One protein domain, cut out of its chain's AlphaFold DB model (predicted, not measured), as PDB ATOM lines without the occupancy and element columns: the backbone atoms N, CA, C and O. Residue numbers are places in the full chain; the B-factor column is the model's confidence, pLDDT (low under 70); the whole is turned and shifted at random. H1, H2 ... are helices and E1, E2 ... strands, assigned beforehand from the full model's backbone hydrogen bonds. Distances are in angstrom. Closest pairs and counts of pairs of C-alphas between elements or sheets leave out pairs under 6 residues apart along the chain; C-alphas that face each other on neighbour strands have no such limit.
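Overview. This is residues 35 to 166 of the 167 residues of an uncharacterized protein of Candidatus Saccharibacteria bacterium RAAC3_TM7_1 (UniProt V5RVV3). One long helix, H1, runs along one face of a small antiparallel sheet of three strands, E1, E2 and E3, and much of the rest is long loops. The short helix H2 sits by residues 51 to 55 of H1, and the short helix H3 only grazes the sheet. The printed part has 132 residues with three named helices and three named strands, in the order H1, H2, E1, E2, H3, E3; the sheet's order is E1, E2, E3. The class is mixed, helices and strands, with under half of the residues, 54 of 132, in named elements. The whole is compact, with a radius of gyration of the C-alphas of 13.7 A and spans of 37 by 29 by 28 A.

Along the chain. H1 takes residues 35 to 59, 35.3 A from first to last C-alpha, and begins with C-alpha 35 at (190.865, 156.658, 281.748). H2 takes residues 90 to 96, 10.1 A. E1, residues 122 to 126, is 13.4 A long, and E2, residues 129 to 134, is 16.4 A long and begins with C-alpha 129 at (171.088, 143.799, 266.479). H3 takes residues 152 to 158, 9.9 A. E3, residues 162 to 165, is 10.2 A long and ends with C-alpha 165 at (175.571, 149.072, 268.526).

Arrangement. H1 is on the sheet of E1, E2 and E3, and its height over the sheet is 9.0 A; H1 and the sheet form two layers, a helix on one face of a sheet. It lies over E2 and, only just, over E3, on which 3 of its C-alphas fall. On the local plane its line and that of E2 stand at 23 degrees, along the strands. The closest C-alphas of H1 and E2 are those of Leu 45 and Tyr 132, 6.2 A apart. H1 and H2 only just touch, with 3 pairs of C-alphas within 8 A, the closest those of Tyr 55 and Leu 94 at 7.1 A; their tilt is steep, 61 degrees, the same way. H2 is not on the sheet. E1 and E2 form an antiparallel hairpin, with N 124 and O 131 within hydrogen-bond range at 2.9 A. E2 and E3 are antiparallel, with N 164 and O 132 at 2.8 A. Residues 75 to 76 pair antiparallel with residues 122 to 123 of E1. H3 grazes the sheet with residues 154 to 158, and H1 and H3 are apart. Every O i to N i+4 pair is within hydrogen-bond range in H2 and H3, and 20 of 21 in H1.

Size, cuts and confidence. The C-alphas of Arg 35 and Thr 84, the two farthest apart, are 38.7 A apart. The printed part has no cut. The links H1 to H2, H2 to E1 and E2 to H3 are long, with 30, 25 and 17 residues. The mean pLDDT of the printed part is 86.8, and residues 83 to 85 are under 70.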
ATOM      1  N   ARG A  35     191.562 155.782 282.709       93.31
ATOM      2  CA  ARG A  35     190.865 156.658 281.748       93.31
ATOM      3  C   ARG A  35     191.467 156.610 280.345       93.31
ATOM      4  O   ARG A  35     190.734 156.673 279.361       93.31
ATOM      5  N   THR A  36     192.791 156.510 280.249       94.69
ATOM      6  CA  THR A  36     193.489 156.416 278.960       94.69
ATOM      7  C   THR A  36     193.148 155.101 278.263       94.69
ATOM      8  O   THR A  36     192.772 155.119 277.094       94.69
ATOM      9  N   ARG A  37     193.200 153.973 278.986       95.31
ATOM     10  CA  ARG A  37     192.803 152.663 278.453       95.31
ATOM     11  C   ARG A  37     191.338 152.660 278.032       95.31
ATOM     12  O   ARG A  37     191.041 152.248 276.919       95.31
ATOM     13  N   ASP A  38     190.446 153.218 278.843       95.88
ATOM     14  CA  ASP A  38     189.025 153.343 278.501       95.88
ATOM     15  C   ASP A  38     188.788 154.181 277.239       95.88
ATOM     16  O   ASP A  38     187.935 153.836 276.423       95.88
ATOM     17  N   SER A  39     189.555 155.257 277.033       96.25
ATOM     18  CA  SER A  39     189.487 156.036 275.791       96.25
ATOM     19  C   SER A  39     189.891 155.205 274.573       96.25
ATOM     20  O   SER A  39     189.240 155.309 273.534       96.25
ATOM     21  N   VAL A  40     190.931 154.374 274.701       95.81
ATOM     22  CA  VAL A  40     191.360 153.457 273.635       95.81
ATOM     23  C   VAL A  40     190.273 152.418 273.364       95.81
ATOM     24  O   VAL A  40     189.858 152.277 272.222       95.81
ATOM     25  N   ARG A  41     189.706 151.788 274.404       95.56
ATOM     26  CA  ARG A  41     188.600 150.820 274.268       95.56
ATOM     27  C   ARG A  41     187.409 151.396 273.512       95.56
ATOM     28  O   ARG A  41     186.901 150.770 272.589       95.56
ATOM     29  N   LYS A  42     186.980 152.611 273.862       95.44
ATOM     30  CA  LYS A  42     185.874 153.289 273.169       95.44
ATOM     31  C   LYS A  42     186.186 153.537 271.694       95.44
ATOM     32  O   LYS A  42     185.324 153.330 270.842       95.44
ATOM     33  N   GLN A  43     187.406 153.981 271.395       95.88
ATOM     34  CA  GLN A  43     187.847 154.229 270.026       95.88
ATOM     35  C   GLN A  43     187.916 152.931 269.210       95.88
ATOM     36  O   GLN A  43     187.412 152.897 268.087       95.88
ATOM     37  N   ASP A  44     188.482 151.873 269.783       95.31
ATOM     38  CA  ASP A  44     188.621 150.570 269.137       95.31
ATOM     39  C   ASP A  44     187.244 149.969 268.834       95.31
ATOM     40  O   ASP A  44     186.993 149.557 267.703       95.31
ATOM     41  N   LEU A  45     186.300 150.018 269.779       94.69
ATOM     42  CA  LEU A  45     184.926 149.551 269.558       94.69
ATOM     43  C   LEU A  45     184.196 150.344 268.467       94.69
ATOM     44  O   LEU A  45     183.481 149.762 267.649       94.69
ATOM     45  N   ALA A  46     184.390 151.663 268.407       94.69
ATOM     46  CA  ALA A  46     183.830 152.482 267.334       94.69
ATOM     47  C   ALA A  46     184.438 152.127 265.964       94.69
ATOM     48  O   ALA A  46     183.721 152.059 264.960       94.69
ATOM     49  N   GLN A  47     185.749 151.865 265.916       94.38
ATOM     50  CA  GLN A  47     186.430 151.413 264.706       94.38
ATOM     51  C   GLN A  47     185.926 150.034 264.267       94.38
ATOM     52  O   GLN A  47     185.625 149.853 263.088       94.38
ATOM     53  N   LEU A  48     185.767 149.098 265.204       93.06
ATOM     54  CA  LEU A  48     185.214 147.768 264.951       93.06
ATOM     55  C   LEU A  48     183.798 147.848 264.404       93.06
ATOM     56  O   LEU A  48     183.507 147.238 263.378       93.06
ATOM     57  N   ALA A  49     182.934 148.655 265.017       92.50
ATOM     58  CA  ALA A  49     181.574 148.849 264.534       92.50
ATOM     59  C   ALA A  49     181.546 149.386 263.095       92.50
ATOM     60  O   ALA A  49     180.760 148.916 262.274       92.50
ATOM     61  N   LYS A  50     182.429 150.333 262.751       92.81
ATOM     62  CA  LYS A  50     182.553 150.841 261.377       92.81
ATOM     63  C   LYS A  50     183.074 149.773 260.412       92.81
ATOM     64  O   LYS A  50     182.492 149.604 259.346       92.81
ATOM     65  N   ALA A  51     184.136 149.059 260.779       91.69
ATOM     66  CA  ALA A  51     184.718 148.000 259.955       91.69
ATOM     67  C   ALA A  51     183.698 146.882 259.687       91.69
ATOM     68  O   ALA A  51     183.560 146.424 258.562       91.69
ATOM     69  N   THR A  52     182.903 146.538 260.699       90.00
ATOM     70  CA  THR A  52     181.832 145.532 260.628       90.00
ATOM     71  C   THR A  52     180.707 145.950 259.699       90.00
ATOM     72  O   THR A  52     180.200 145.129 258.947       90.00
ATOM     73  N   LYS A  53     180.323 147.232 259.707       90.06
ATOM     74  CA  LYS A  53     179.338 147.753 258.748       90.06
ATOM     75  C   LYS A  53     179.821 147.621 257.315       90.06
ATOM     76  O   LYS A  53     179.034 147.251 256.458       90.06
ATOM     77  N   LEU A  54     181.087 147.953 257.066       90.56
ATOM     78  CA  LEU A  54     181.680 147.841 255.735       90.56
ATOM     79  C   LEU A  54     181.755 146.375 255.303       90.56
ATOM     80  O   LEU A  54     181.288 146.045 254.223       90.56
ATOM     81  N   TYR A  55     182.228 145.502 256.192       89.06
ATOM     82  CA  TYR A  55     182.247 144.059 255.969       89.06
ATOM     83  C   TYR A  55     180.871 143.517 255.577       89.06
ATOM     84  O   TYR A  55     180.742 142.797 254.592       89.06
ATOM     85  N   ALA A  56     179.834 143.908 256.322       88.06
ATOM     86  CA  ALA A  56     178.482 143.413 256.110       88.06
ATOM     87  C   ALA A  56     177.869 143.824 254.764       88.06
ATOM     88  O   ALA A  56     176.974 143.142 254.272       88.06
ATOM     89  N   VAL A  57     178.338 144.924 254.168       88.44
ATOM     90  CA  VAL A  57     177.894 145.361 252.836       88.44
ATOM     91  C   VAL A  57     178.443 144.446 251.743       88.44
ATOM     92  O   VAL A  57     177.724 144.155 250.791       88.44
ATOM     93  N   ASP A  58     179.683 143.982 251.885       88.62
ATOM     94  CA  ASP A  58     180.376 143.236 250.832       88.62
ATOM     95  C   ASP A  58     180.234 141.712 250.993       88.62
ATOM     96  O   ASP A  58     180.091 141.001 249.999       88.62
ATOM     97  N   ASN A  59     180.252 141.208 252.232       83.62
ATOM     98  CA  ASN A  59     180.354 139.775 252.542       83.62
ATOM     99  C   ASN A  59     179.131 139.188 253.265       83.62
ATOM    100  O   ASN A  59     179.101 137.984 253.508       83.62
ATOM    101  N   GLY A  60     178.137 140.004 253.622       83.38
ATOM    102  CA  GLY A  60     177.009 139.556 254.443       83.38
ATOM    103  C   GLY A  60     177.360 139.439 255.930       83.38
ATOM    104  O   GLY A  60     178.249 140.127 256.437       83.38
ATOM    105  N   ASP A  61     176.623 138.618 256.681       78.94
ATOM    106  CA  ASP A  61     176.846 138.520 258.131       78.94
ATOM    107  C   ASP A  61     178.084 137.666 258.458       78.94
ATOM    108  O   ASP A  61     178.426 136.701 257.780       78.94
ATOM    109  N   TYR A  62     178.731 137.971 259.579       77.25
ATOM    110  CA  TYR A  62     179.888 137.247 260.105       77.25
ATOM    111  C   TYR A  62     179.615 135.760 260.331       77.25
ATOM    112  O   TYR A  62     180.547 134.958 260.299       77.25
ATOM    113  N   ALA A  63     178.359 135.394 260.589       73.38
ATOM    114  CA  ALA A  63     177.964 133.999 260.716       73.38
ATOM    115  C   ALA A  63     178.094 133.242 259.381       73.38
ATOM    116  O   ALA A  63     178.539 132.098 259.356       73.38
ATOM    117  N   GLU A  64     177.776 133.892 258.259       70.44
ATOM    118  CA  GLU A  64     177.869 133.294 256.919       70.44
ATOM    119  C   GLU A  64     179.330 133.084 256.498       70.44
ATOM    120  O   GLU A  64     179.659 132.106 255.830       70.44
ATOM    121  N   ALA A  65     180.221 133.961 256.965       74.00
ATOM    122  CA  ALA A  65     181.661 133.869 256.757       74.00
ATOM    123  C   ALA A  65     182.380 132.909 257.727       74.00
ATOM    124  O   ALA A  65     183.598 132.739 257.635       74.00
ATOM    125  N   GLY A  66     181.654 132.286 258.661       80.44
ATOM    126  CA  GLY A  66     182.241 131.361 259.625       80.44
ATOM    127  C   GLY A  66     183.155 132.037 260.654       80.44
ATOM    128  O   GLY A  66     184.152 131.469 261.105       80.44
ATOM    129  N   CYS A  67     182.836 133.267 261.034       87.38
ATOM    130  CA  CYS A  67     183.619 134.023 262.000       87.38
ATOM    131  C   CYS A  67     183.127 133.790 263.432       87.38
ATOM    132  O   CYS A  67     181.948 133.534 263.674       87.38
ATOM    133  N   GLY A  68     184.007 133.975 264.412       87.56
ATOM    134  CA  GLY A  68     183.677 133.870 265.830       87.56
ATOM    135  C   GLY A  68     183.477 132.433 266.316       87.56
ATOM    136  O   GLY A  68     183.776 131.455 265.633       87.56
ATOM    137  N   SER A  69     182.988 132.305 267.547       87.12
ATOM    138  CA  SER A  69     182.851 131.023 268.236       87.12
ATOM    139  C   SER A  69     181.891 130.105 267.490       87.12
ATOM    140  O   SER A  69     180.702 130.413 267.369       87.12
ATOM    141  N   GLY A  70     182.410 128.981 266.989       82.56
ATOM    142  CA  GLY A  70     181.642 128.005 266.213       82.56
ATOM    143  C   GLY A  70     181.015 128.573 264.936       82.56
ATOM    144  O   GLY A  70     179.973 128.077 264.521       82.56
ATOM    145  N   GLY A  71     181.584 129.646 264.370       82.81
ATOM    146  CA  GLY A  71     181.064 130.280 263.155       82.81
ATOM    147  C   GLY A  71     179.775 131.079 263.344       82.81
ATOM    148  O   GLY A  71     179.076 131.355 262.379       82.81
ATOM    149  N   THR A  72     179.416 131.444 264.577       85.31
ATOM    150  CA  THR A  72     178.150 132.146 264.883       85.31
ATOM    151  C   THR A  72     178.194 133.658 264.648       85.31
ATOM    152  O   THR A  72     177.222 134.367 264.903       85.31
ATOM    153  N   GLY A  73     179.342 134.195 264.246       85.94
ATOM    154  CA  GLY A  73     179.592 135.627 264.158       85.94
ATOM    155  C   GLY A  73     179.689 136.333 265.513       85.94
ATOM    156  O   GLY A  73     179.708 137.561 265.538       85.94
ATOM    157  N   SER A  74     179.743 135.608 266.635       88.69
ATOM    158  CA  SER A  74     179.832 136.167 267.995       88.69
ATOM    159  C   SER A  74     180.976 135.541 268.798       88.69
ATOM    160  O   SER A  74     181.419 134.433 268.508       88.69
ATOM    161  N   GLY A  75     181.456 136.247 269.821       89.69
ATOM    162  CA  GLY A  75     182.534 135.814 270.711       89.69
ATOM    163  C   GLY A  75     183.632 136.863 270.893       89.69
ATOM    164  O   GLY A  75     183.572 137.971 270.353       89.69
ATOM    165  N   TRP A  76     184.636 136.500 271.685       91.94
ATOM    166  CA  TRP A  76     185.901 137.198 271.852       91.94
ATOM    167  C   TRP A  76     186.515 137.525 270.501       91.94
ATOM    168  O   TRP A  76     186.617 136.691 269.601       91.94
ATOM    169  N   LEU A  77     186.940 138.773 270.381       90.88
ATOM    170  CA  LEU A  77     187.331 139.342 269.110       90.88
ATOM    171  C   LEU A  77     188.620 138.718 268.553       90.88
ATOM    172  O   LEU A  77     188.708 138.470 267.356       90.88
ATOM    173  N   SER A  78     189.591 138.463 269.429       87.69
ATOM    174  CA  SER A  78     190.954 138.017 269.105       87.69
ATOM    175  C   SER A  78     191.218 136.540 269.421       87.69
ATOM    176  O   SER A  78     192.370 136.119 269.456       87.69
ATOM    177  N   VAL A  79     190.185 135.758 269.753       85.62
ATOM    178  CA  VAL A  79     190.348 134.325 270.044       85.62
ATOM    179  C   VAL A  79     190.013 133.517 268.812       85.62
ATOM    180  O   VAL A  79     188.892 133.583 268.307       85.62
ATOM    181  N   ASP A  80     190.969 132.705 268.382       81.44
ATOM    182  CA  ASP A  80     190.701 131.648 267.424       81.44
ATOM    183  C   ASP A  80     190.038 130.484 268.167       81.44
ATOM    184  O   ASP A  80     190.630 129.821 269.020       81.44
ATOM    185  N   TYR A  81     188.752 130.295 267.887       75.31
ATOM    186  CA  TYR A  81     187.895 129.314 268.557       75.31
ATOM    187  C   TYR A  81     188.036 127.896 268.021       75.31
ATOM    188  O   TYR A  81     187.448 126.963 268.566       75.31
ATOM    189  N   ASP A  82     188.789 127.739 266.943       72.75
ATOM    190  CA  ASP A  82     188.920 126.492 266.231       72.75
ATOM    191  C   ASP A  82     190.387 126.161 265.994       72.75
ATOM    192  O   ASP A  82     191.156 126.948 265.452       72.75
ATOM    193  N   THR A  83     190.759 124.950 266.391       66.19
ATOM    194  CA  THR A  83     192.104 124.407 266.177       66.19
ATOM    195  C   THR A  83     192.237 123.713 264.821       66.19
ATOM    196  O   THR A  83     193.346 123.368 264.417       66.19
ATOM    197  N   THR A  84     191.122 123.519 264.108       69.69
ATOM    198  CA  THR A  84     191.056 122.878 262.788       69.69
ATOM    199  C   THR A  84     191.088 123.875 261.624       69.69
ATOM    200  O   THR A  84     191.341 123.471 260.491       69.69
ATOM    201  N   GLY A  85     190.911 125.175 261.902       67.69
ATOM    202  CA  GLY A  85     191.003 126.266 260.924       67.69
ATOM    203  C   GLY A  85     189.760 126.469 260.051       67.69
ATOM    204  O   GLY A  85     189.824 127.218 259.078       67.69
ATOM    205  N   ALA A  86     188.640 125.821 260.373       70.69
ATOM    206  CA  ALA A  86     187.358 126.026 259.707       70.69
ATOM    207  C   ALA A  86     186.706 127.363 260.096       70.69
ATOM    208  O   ALA A  86     185.990 127.948 259.286       70.69
ATOM    209  N   TRP A  87     186.987 127.864 261.304       79.88
ATOM    210  CA  TRP A  87     186.445 129.124 261.820       79.88
ATOM    211  C   TRP A  87     187.561 130.104 262.186       79.88
ATOM    212  O   TRP A  87     188.555 129.726 262.806       79.88
ATOM    213  N   LEU A  88     187.384 131.379 261.837       83.75
ATOM    214  CA  LEU A  88     188.325 132.449 262.189       83.75
ATOM    215  C   LEU A  88     187.796 133.272 263.362       83.75
ATOM    216  O   LEU A  88     186.586 133.423 263.537       83.75
ATOM    217  N   SER A  89     188.694 133.874 264.143       88.50
ATOM    218  CA  SER A  89     188.311 134.937 265.076       88.50
ATOM    219  C   SER A  89     187.597 136.091 264.356       88.50
ATOM    220  O   SER A  89     187.751 136.307 263.150       88.50
ATOM    221  N   VAL A  90     186.807 136.874 265.097       89.19
ATOM    222  CA  VAL A  90     186.085 138.021 264.517       89.19
ATOM    223  C   VAL A  90     187.072 139.063 263.958       89.19
ATOM    224  O   VAL A  90     186.839 139.599 262.873       89.19
ATOM    225  N   ASN A  91     188.209 139.293 264.631       89.44
ATOM    226  CA  ASN A  91     189.316 140.083 264.077       89.44
ATOM    227  C   ASN A  91     189.926 139.412 262.847       89.44
ATOM    228  O   ASN A  91     190.174 140.095 261.856       89.44
ATOM    229  N   GLY A  92     190.149 138.096 262.893       88.00
ATOM    230  CA  GLY A  92     190.714 137.334 261.783       88.00
ATOM    231  C   GLY A  92     189.936 137.534 260.485       88.00
ATOM    232  O   GLY A  92     190.539 137.811 259.452       88.00
ATOM    233  N   CYS A  93     188.604 137.507 260.540       88.44
ATOM    234  CA  CYS A  93     187.764 137.787 259.374       88.44
ATOM    235  C   CYS A  93     187.905 139.222 258.854       88.44
ATOM    236  O   CYS A  93     188.101 139.443 257.661       88.44
ATOM    237  N   LEU A  94     187.861 140.208 259.753       88.69
ATOM    238  CA  LEU A  94     188.029 141.616 259.389       88.69
ATOM    239  C   LEU A  94     189.393 141.914 258.766       88.69
ATOM    240  O   LEU A  94     189.507 142.768 257.889       88.69
ATOM    241  N   MET A  95     190.431 141.234 259.240       90.00
ATOM    242  CA  MET A  95     191.789 141.393 258.740       90.00
ATOM    243  C   MET A  95     192.003 140.656 257.421       90.00
ATOM    244  O   MET A  95     192.642 141.210 256.529       90.00
ATOM    245  N   LYS A  96     191.452 139.444 257.275       86.38
ATOM    246  CA  LYS A  96     191.556 138.634 256.051       86.38
ATOM    247  C   LYS A  96     191.062 139.400 254.824       86.38
ATOM    248  O   LYS A  96     191.736 139.389 253.799       86.38
ATOM    249  N   ASP A  97     189.950 140.113 254.975       84.12
ATOM    250  CA  ASP A  97     189.324 140.862 253.883       84.12
ATOM    251  C   ASP A  97     189.729 142.354 253.875       84.12
ATOM    252  O   ASP A  97     189.212 143.154 253.101       84.12
ATOM    253  N   GLY A  98     190.700 142.746 254.713       88.25
ATOM    254  CA  GLY A  98     191.359 144.057 254.650       88.25
ATOM    255  C   GLY A  98     190.610 145.229 255.295       88.25
ATOM    256  O   GLY A  98     191.054 146.372 255.177       88.25
ATOM    257  N   TYR A  99     189.520 144.985 256.023       89.81
ATOM    258  CA  TYR A  99     188.773 146.032 256.741       89.81
ATOM    259  C   TYR A  99     189.496 146.532 257.998       89.81
ATOM    260  O   TYR A  99     189.215 147.630 258.488       89.81
ATOM    261  N   LEU A 100     190.444 145.745 258.514       90.38
ATOM    262  CA  LEU A 100     191.365 146.140 259.573       90.38
ATOM    263  C   LEU A 100     192.816 145.946 259.129       90.38
ATOM    264  O   LEU A 100     193.228 144.853 258.757       90.38
ATOM    265  N   SER A 101     193.618 147.005 259.245       86.44
ATOM    266  CA  SER A 101     195.063 146.959 258.961       86.44
ATOM    267  C   SER A 101     195.901 146.415 260.121       86.44
ATOM    268  O   SER A 101     197.080 146.118 259.947       86.44
ATOM    269  N   LYS A 102     195.315 146.340 261.319       88.88
ATOM    270  CA  LYS A 102     195.931 145.769 262.517       88.88
ATOM    271  C   LYS A 102     194.868 145.100 263.371       88.88
ATOM    272  O   LYS A 102     193.720 145.544 263.385       88.88
ATOM    273  N   GLU A 103     195.288 144.098 264.127       87.50
ATOM    274  CA  GLU A 103     194.450 143.507 265.160       87.50
ATOM    275  C   GLU A 103     194.120 144.565 266.222       87.50
ATOM    276  O   GLU A 103     195.010 145.257 266.730       87.50
ATOM    277  N   LEU A 104     192.834 144.713 266.539       90.62
ATOM    278  CA  LEU A 104     192.387 145.539 267.656       90.62
ATOM    279  C   LEU A 104     192.252 144.656 268.888       90.62
ATOM    280  O   LEU A 104     191.477 143.700 268.894       90.62
ATOM    281  N   ARG A 105     193.019 144.979 269.923       91.00
ATOM    282  CA  ARG A 105     193.086 144.219 271.167       91.00
ATOM    283  C   ARG A 105     193.080 145.178 272.340       91.00
ATOM    284  O   ARG A 105     193.613 146.281 272.236       91.00
ATOM    285  N   ASP A 106     192.499 144.732 273.447       92.50
ATOM    286  CA  ASP A 106     192.415 145.537 274.656       92.50
ATOM    287  C   ASP A 106     193.802 146.031 275.112       92.50
ATOM    288  O   ASP A 106     194.766 145.264 275.038       92.50
ATOM    289  N   PRO A 107     193.928 147.264 275.643       92.25
ATOM    290  CA  PRO A 107     195.185 147.771 276.189       92.25
ATOM    291  C   PRO A 107     195.796 146.923 277.311       92.25
ATOM    292  O   PRO A 107     196.994 147.031 277.564       92.25
ATOM    293  N   SER A 108     195.004 146.096 278.002       88.00
ATOM    294  CA  SER A 108     195.506 145.100 278.961       88.00
ATOM    295  C   SER A 108     196.279 143.960 278.290       88.00
ATOM    296  O   SER A 108     196.983 143.211 278.963       88.00
ATOM    297  N   GLY A 109     196.141 143.809 276.972       87.25
ATOM    298  CA  GLY A 109     196.696 142.711 276.202       87.25
ATOM    299  C   GLY A 109     195.936 141.401 276.383       87.25
ATOM    300  O   GLY A 109     196.412 140.373 275.912       87.25
ATOM    301  N   LEU A 110     194.771 141.374 277.030       87.19
ATOM    302  CA  LEU A 110     193.958 140.160 277.120       87.19
ATOM    303  C   LEU A 110     193.163 139.950 275.825       87.19
ATOM    304  O   LEU A 110     192.675 140.898 275.217       87.19
ATOM    305  N   GLY A 111     193.089 138.697 275.370       85.38
ATOM    306  CA  GLY A 111     192.240 138.302 274.237       85.38
ATOM    307  C   GLY A 111     190.928 137.642 274.667       85.38
ATOM    308  O   GLY A 111     189.953 137.658 273.927       85.38
ATOM    309  N   SER A 112     190.906 137.100 275.884       89.00
ATOM    310  CA  SER A 112     189.747 136.527 276.567       89.00
ATOM    311  C   SER A 112     190.014 136.493 278.061       89.00
ATOM    312  O   SER A 112     191.173 136.470 278.485       89.00
ATOM    313  N   CYS A 113     188.957 136.416 278.858       89.31
ATOM    314  CA  CYS A 113     189.067 136.326 280.307       89.31
ATOM    315  C   CYS A 113     187.760 135.828 280.934       89.31
ATOM    316  O   CYS A 113     186.773 135.566 280.246       89.31
ATOM    317  N   THR A 114     187.781 135.657 282.254       88.38
ATOM    318  CA  THR A 114     186.637 135.239 283.066       88.38
ATOM    319  C   THR A 114     186.452 136.193 284.245       88.38
ATOM    320  O   THR A 114     187.417 136.791 284.724       88.38
ATOM    321  N   GLY A 115     185.211 136.329 284.721       89.00
ATOM    322  CA  GLY A 115     184.872 137.181 285.862       89.00
ATOM    323  C   GLY A 115     184.708 138.662 285.511       89.00
ATOM    324  O   GLY A 115     185.006 139.098 284.405       89.00
ATOM    325  N   LEU A 116     184.246 139.444 286.490       87.31
ATOM    326  CA  LEU A 116     183.810 140.837 286.307       87.31
ATOM    327  C   LEU A 116     184.918 141.840 285.949       87.31
ATOM    328  O   LEU A 116     184.615 142.986 285.648       87.31
ATOM    329  N   THR A 117     186.187 141.444 285.994       85.94
ATOM    330  CA  THR A 117     187.330 142.297 285.624       85.94
ATOM    331  C   THR A 117     187.917 141.874 284.280       85.94
ATOM    332  O   THR A 117     189.138 141.839 284.108       85.94
ATOM    333  N   CYS A 118     187.060 141.456 283.346       89.31
ATOM    334  CA  CYS A 118     187.497 140.960 282.053       89.31
ATOM    335  C   CYS A 118     187.661 142.098 281.039       89.31
ATOM    336  O   CYS A 118     186.708 142.564 280.417       89.31
ATOM    337  N   PHE A 119     188.909 142.514 280.836       90.69
ATOM    338  CA  PHE A 119     189.278 143.552 279.876       90.69
ATOM    339  C   PHE A 119     189.598 142.951 278.499       90.69
ATOM    340  O   PHE A 119     190.747 142.937 278.068       90.69
ATOM    341  N   ALA A 120     188.590 142.413 277.817       92.44
ATOM    342  CA  ALA A 120     188.709 141.917 276.445       92.44
ATOM    343  C   ALA A 120     187.516 142.377 275.598       92.44
ATOM    344  O   ALA A 120     186.446 142.682 276.126       92.44
ATOM    345  N   TYR A 121     187.700 142.432 274.279       93.50
ATOM    346  CA  TYR A 121     186.640 142.825 273.349       93.50
ATOM    347  C   TYR A 121     185.824 141.625 272.914       93.50
ATOM    348  O   TYR A 121     186.374 140.577 272.572       93.50
ATOM    349  N   MET A 122     184.512 141.809 272.865       91.56
ATOM    350  CA  MET A 122     183.595 140.778 272.416       91.56
ATOM    351  C   MET A 122     182.575 141.353 271.441       91.56
ATOM    352  O   MET A 122     182.106 142.481 271.593       91.56
ATOM    353  N   LYS A 123     182.239 140.558 270.426       91.75
ATOM    354  CA  LYS A 123     181.091 140.791 269.555       91.75
ATOM    355  C   LYS A 123     179.958 139.887 270.003       91.75
ATOM    356  O   LYS A 123     180.172 138.706 270.266       91.75
ATOM    357  N   CYS A 124     178.749 140.413 270.033       88.88
ATOM    358  CA  CYS A 124     177.561 139.608 270.229       88.88
ATOM    359  C   CYS A 124     176.469 140.033 269.247       88.88
ATOM    360  O   CYS A 124     176.313 141.215 268.933       88.88
ATOM    361  N   SER A 125     175.721 139.059 268.748       85.31
ATOM    362  CA  SER A 125     174.603 139.273 267.836       85.31
ATOM    363  C   SER A 125     173.346 138.626 268.409       85.31
ATOM    364  O   SER A 125     173.390 137.530 268.962       85.31
ATOM    365  N   GLY A 126     172.213 139.312 268.286       78.56
ATOM    366  CA  GLY A 126     170.907 138.786 268.669       78.56
ATOM    367  C   GLY A 126     169.773 139.506 267.946       78.56
ATOM    368  O   GLY A 126     170.005 140.345 267.081       78.56
ATOM    369  N   SER A 127     168.526 139.228 268.335       75.25
ATOM    370  CA  SER A 127     167.332 139.839 267.720       75.25
ATOM    371  C   SER A 127     167.294 141.377 267.746       75.25
ATOM    372  O   SER A 127     166.659 141.979 266.888       75.25
ATOM    373  N   ALA A 128     167.973 142.021 268.701       78.31
ATOM    374  CA  ALA A 128     168.045 143.475 268.840       78.31
ATOM    375  C   ALA A 128     169.135 144.136 267.969       78.31
ATOM    376  O   ALA A 128     169.202 145.371 267.922       78.31
ATOM    377  N   GLY A 129     169.981 143.337 267.312       85.69
ATOM    378  CA  GLY A 129     171.088 143.799 266.479       85.69
ATOM    379  C   GLY A 129     172.427 143.159 266.837       85.69
ATOM    380  O   GLY A 129     172.505 142.200 267.611       85.69
ATOM    381  N   THR A 130     173.491 143.716 266.264       88.56
ATOM    382  CA  THR A 130     174.875 143.343 266.581       88.56
ATOM    383  C   THR A 130     175.531 144.421 267.426       88.56
ATOM    384  O   THR A 130     175.399 145.619 267.160       88.56
ATOM    385  N   PHE A 131     176.273 143.986 268.433       91.00
ATOM    386  CA  PHE A 131     176.901 144.841 269.419       91.00
ATOM    387  C   PHE A 131     178.362 144.445 269.609       91.00
ATOM    388  O   PHE A 131     178.713 143.264 269.601       91.00
ATOM    389  N   TYR A 132     179.202 145.453 269.807       92.69
ATOM    390  CA  TYR A 132     180.525 145.282 270.386       92.69
ATOM    391  C   TYR A 132     180.498 145.739 271.829       92.69
ATOM    392  O   TYR A 132     180.001 146.828 272.117       92.69
ATOM    393  N   ILE A 133     181.047 144.917 272.714       92.62
ATOM    394  CA  ILE A 133     181.049 145.165 274.149       92.62
ATOM    395  C   ILE A 133     182.464 145.096 274.716       92.62
ATOM    396  O   ILE A 133     183.324 144.358 274.222       92.62
ATOM    397  N   ALA A 134     182.697 145.914 275.736       93.94
ATOM    398  CA  ALA A 134     183.942 145.982 276.482       93.94
ATOM    399  C   ALA A 134     183.669 146.328 277.950       93.94
ATOM    400  O   ALA A 134     182.632 146.900 278.297       93.94
ATOM    401  N   HIS A 135     184.645 146.032 278.800       93.38
ATOM    402  CA  HIS A 135     184.689 146.504 280.176       93.38
ATOM    403  C   HIS A 135     185.534 147.782 280.265       93.38
ATOM    404  O   HIS A 135     186.718 147.786 279.915       93.38
ATOM    405  N   LEU A 136     184.944 148.859 280.772       93.38
ATOM    406  CA  LEU A 136     185.617 150.103 281.126       93.38
ATOM    407  C   LEU A 136     185.944 150.116 282.615       93.38
ATOM    408  O   LEU A 136     185.061 149.944 283.449       93.38
ATOM    409  N   GLU A 137     187.203 150.392 282.936       92.44
ATOM    410  CA  GLU A 137     187.727 150.390 284.309       92.44
ATOM    411  C   GLU A 137     187.130 151.495 285.176       92.44
ATOM    412  O   GLU A 137     187.098 151.395 286.401       92.44
ATOM    413  N   THR A 138     186.710 152.590 284.547       91.19
ATOM    414  CA  THR A 138     186.155 153.749 285.249       91.19
ATOM    415  C   THR A 138     184.659 153.650 285.503       91.19
ATOM    416  O   THR A 138     184.124 154.476 286.246       91.19
ATOM    417  N   LEU A 139     183.981 152.666 284.907       88.62
ATOM    418  CA  LEU A 139     182.566 152.418 285.138       88.62
ATOM    419  C   LEU A 139     182.395 151.258 286.127       88.62
ATOM    420  O   LEU A 139     182.995 150.200 285.937       88.62
ATOM    421  N   PRO A 140     181.589 151.429 287.188       85.06
ATOM    422  CA  PRO A 140     181.295 150.336 288.100       85.06
ATOM    423  C   PRO A 140     180.496 149.248 287.378       85.06
ATOM    424  O   PRO A 140     179.690 149.552 286.502       85.06
ATOM    425  N   GLN A 141     180.724 147.996 287.768       86.69
ATOM    426  CA  GLN A 141     179.980 146.851 287.263       86.69
ATOM    427  C   GLN A 141     179.899 145.756 288.325       86.69
ATOM    428  O   GLN A 141     180.887 145.442 288.995       86.69
ATOM    429  N   THR A 142     178.720 145.161 288.464       83.81
ATOM    430  CA  THR A 142     178.426 144.055 289.377       83.81
ATOM    431  C   THR A 142     177.843 142.862 288.621       83.81
ATOM    432  O   THR A 142     177.492 142.951 287.449       83.81
ATOM    433  N   SER A 143     177.690 141.724 289.301       81.94
ATOM    434  CA  SER A 143     177.088 140.515 288.718       81.94
ATOM    435  C   SER A 143     175.579 140.625 288.462       81.94
ATOM    436  O   SER A 143     174.969 139.645 288.045       81.94
ATOM    437  N   THR A 144     174.957 141.767 288.761       83.31
ATOM    438  CA  THR A 144     173.525 142.020 288.536       83.31
ATOM    439  C   THR A 144     173.262 143.161 287.562       83.31
ATOM    440  O   THR A 144     172.119 143.343 287.145       83.31
ATOM    441  N   ASP A 145     174.290 143.930 287.208       81.75
ATOM    442  CA  ASP A 145     174.146 145.039 286.277       81.75
ATOM    443  C   ASP A 145     173.970 144.498 284.857       81.75
ATOM    444  O   ASP A 145     174.678 143.588 284.425       81.75
ATOM    445  N   THR A 146     172.994 145.052 284.140       80.44
ATOM    446  CA  THR A 146     172.695 144.687 282.753       80.44
ATOM    447  C   THR A 146     172.515 145.953 281.932       80.44
ATOM    448  O   THR A 146     171.903 146.916 282.394       80.44
ATOM    449  N   ASP A 147     173.046 145.963 280.714       73.88
ATOM    450  CA  ASP A 147     173.016 147.122 279.817       73.88
ATOM    451  C   ASP A 147     171.781 147.149 278.891       73.88
ATOM    452  O   ASP A 147     171.639 148.024 278.034       73.88
ATOM    453  N   GLY A 148     170.856 146.200 279.083       70.62
ATOM    454  CA  GLY A 148     169.621 146.073 278.309       70.62
ATOM    455  C   GLY A 148     169.819 145.554 276.881       70.62
ATOM    456  O   GLY A 148     168.877 145.587 276.087       70.62
ATOM    457  N   THR A 149     171.014 145.077 276.530       73.25
ATOM    458  CA  THR A 149     171.268 144.406 275.251       73.25
ATOM    459  C   THR A 149     170.829 142.941 275.304       73.25
ATOM    460  O   THR A 149     170.597 142.373 276.366       73.25
ATOM    461  N   ASN A 150     170.782 142.252 274.158       74.00
ATOM    462  CA  ASN A 150     170.585 140.792 274.131       74.00
ATOM    463  C   ASN A 150     171.801 140.000 274.659       74.00
ATOM    464  O   ASN A 150     171.858 138.779 274.513       74.00
ATOM    465  N   CYS A 151     172.780 140.692 275.239       80.31
ATOM    466  CA  CYS A 151     174.077 140.175 275.637       80.31
ATOM    467  C   CYS A 151     174.300 140.274 277.155       80.31
ATOM    468  O   CYS A 151     175.422 140.091 277.619       80.31
ATOM    469  N   THR A 152     173.223 140.466 277.929       79.31
ATOM    470  CA  THR A 152     173.227 140.660 279.393       79.31
ATOM    471  C   THR A 152     173.980 139.594 280.194       79.31
ATOM    472  O   THR A 152     174.495 139.862 281.283       79.31
ATOM    473  N   VAL A 153     174.073 138.363 279.678       82.38
ATOM    474  CA  VAL A 153     174.840 137.295 280.336       82.38
ATOM    475  C   VAL A 153     176.332 137.638 280.408       82.38
ATOM    476  O   VAL A 153     177.017 137.236 281.345       82.38
ATOM    477  N   TYR A 154     176.844 138.407 279.448       86.75
ATOM    478  CA  TYR A 154     178.241 138.819 279.394       86.75
ATOM    479  C   TYR A 154     178.529 140.003 280.312       86.75
ATOM    480  O   TYR A 154     179.608 140.060 280.902       86.75
ATOM    481  N   ASP A 155     177.554 140.885 280.512       84.38
ATOM    482  CA  ASP A 155     177.636 141.979 281.483       84.38
ATOM    483  C   ASP A 155     177.868 141.427 282.887       84.38
ATOM    484  O   ASP A 155     178.763 141.862 283.610       84.38
ATOM    485  N   THR A 156     177.103 140.396 283.236       85.50
ATOM    486  CA  THR A 156     177.103 139.787 284.568       85.50
ATOM    487  C   THR A 156     178.192 138.727 284.757       85.50
ATOM    488  O   THR A 156     178.644 138.514 285.882       85.50
ATOM    489  N   SER A 157     178.663 138.081 283.683       89.00
ATOM    490  CA  SER A 157     179.711 137.041 283.755       89.00
ATOM    491  C   SER A 157     181.128 137.578 283.543       89.00
ATOM    492  O   SER A 157     182.083 137.044 284.111       89.00
ATOM    493  N   TYR A 158     181.271 138.615 282.717       90.31
ATOM    494  CA  TYR A 158     182.560 139.184 282.309       90.31
ATOM    495  C   TYR A 158     182.708 140.661 282.683       90.31
ATOM    496  O   TYR A 158     183.757 141.263 282.475       90.31
ATOM    497  N   GLY A 159     181.670 141.263 283.260       90.19
ATOM    498  CA  GLY A 159     181.708 142.659 283.650       90.19
ATOM    499  C   GLY A 159     181.608 143.618 282.464       90.19
ATOM    500  O   GLY A 159     182.070 144.747 282.570       90.19
ATOM    501  N   MET A 160     181.065 143.202 281.321       91.38
ATOM    502  CA  MET A 160     180.896 144.118 280.189       91.38
ATOM    503  C   MET A 160     179.946 145.255 280.588       91.38
ATOM    504  O   MET A 160     178.871 145.009 281.121       91.38
ATOM    505  N   ASN A 161     180.376 146.502 280.406       91.56
ATOM    506  CA  ASN A 161     179.647 147.679 280.901       91.56
ATOM    507  C   ASN A 161     179.636 148.843 279.897       91.56
ATOM    508  O   ASN A 161     179.177 149.947 280.199       91.56
ATOM    509  N   TYR A 162     180.164 148.613 278.697       92.38
ATOM    510  CA  TYR A 162     180.135 149.563 277.604       92.38
ATOM    511  C   TYR A 162     179.844 148.848 276.297       92.38
ATOM    512  O   TYR A 162     180.512 147.876 275.944       92.38
ATOM    513  N   VAL A 163     178.875 149.390 275.564       91.38
ATOM    514  CA  VAL A 163     178.370 148.807 274.330       91.38
ATOM    515  C   VAL A 163     178.370 149.818 273.189       91.38
ATOM    516  O   VAL A 163     178.029 150.991 273.353       91.38
ATOM    517  N   VAL A 164     178.713 149.335 271.997       93.00
ATOM    518  CA  VAL A 164     178.536 150.035 270.729       93.00
ATOM    519  C   VAL A 164     177.662 149.182 269.820       93.00
ATOM    520  O   VAL A 164     178.048 148.090 269.401       93.00
ATOM    521  N   LYS A 165     176.477 149.700 269.489       90.44
ATOM    522  CA  LYS A 165     175.571 149.072 268.526       90.44
ATOM    523  C   LYS A 165     176.073 149.295 267.101       90.44
ATOM    524  O   LYS A 165     176.394 150.417 266.704       90.44
ATOM    525  N   VAL A 166     176.107 148.222 266.322       88.69
ATOM    526  CA  VAL A 166     176.472 148.253 264.907       88.69
ATOM    527  C   VAL A 166     175.233 148.585 264.070       88.69
ATOM    528  O   VAL A 166     175.234 149.585 263.360       88.69
TER     529      VAL A 166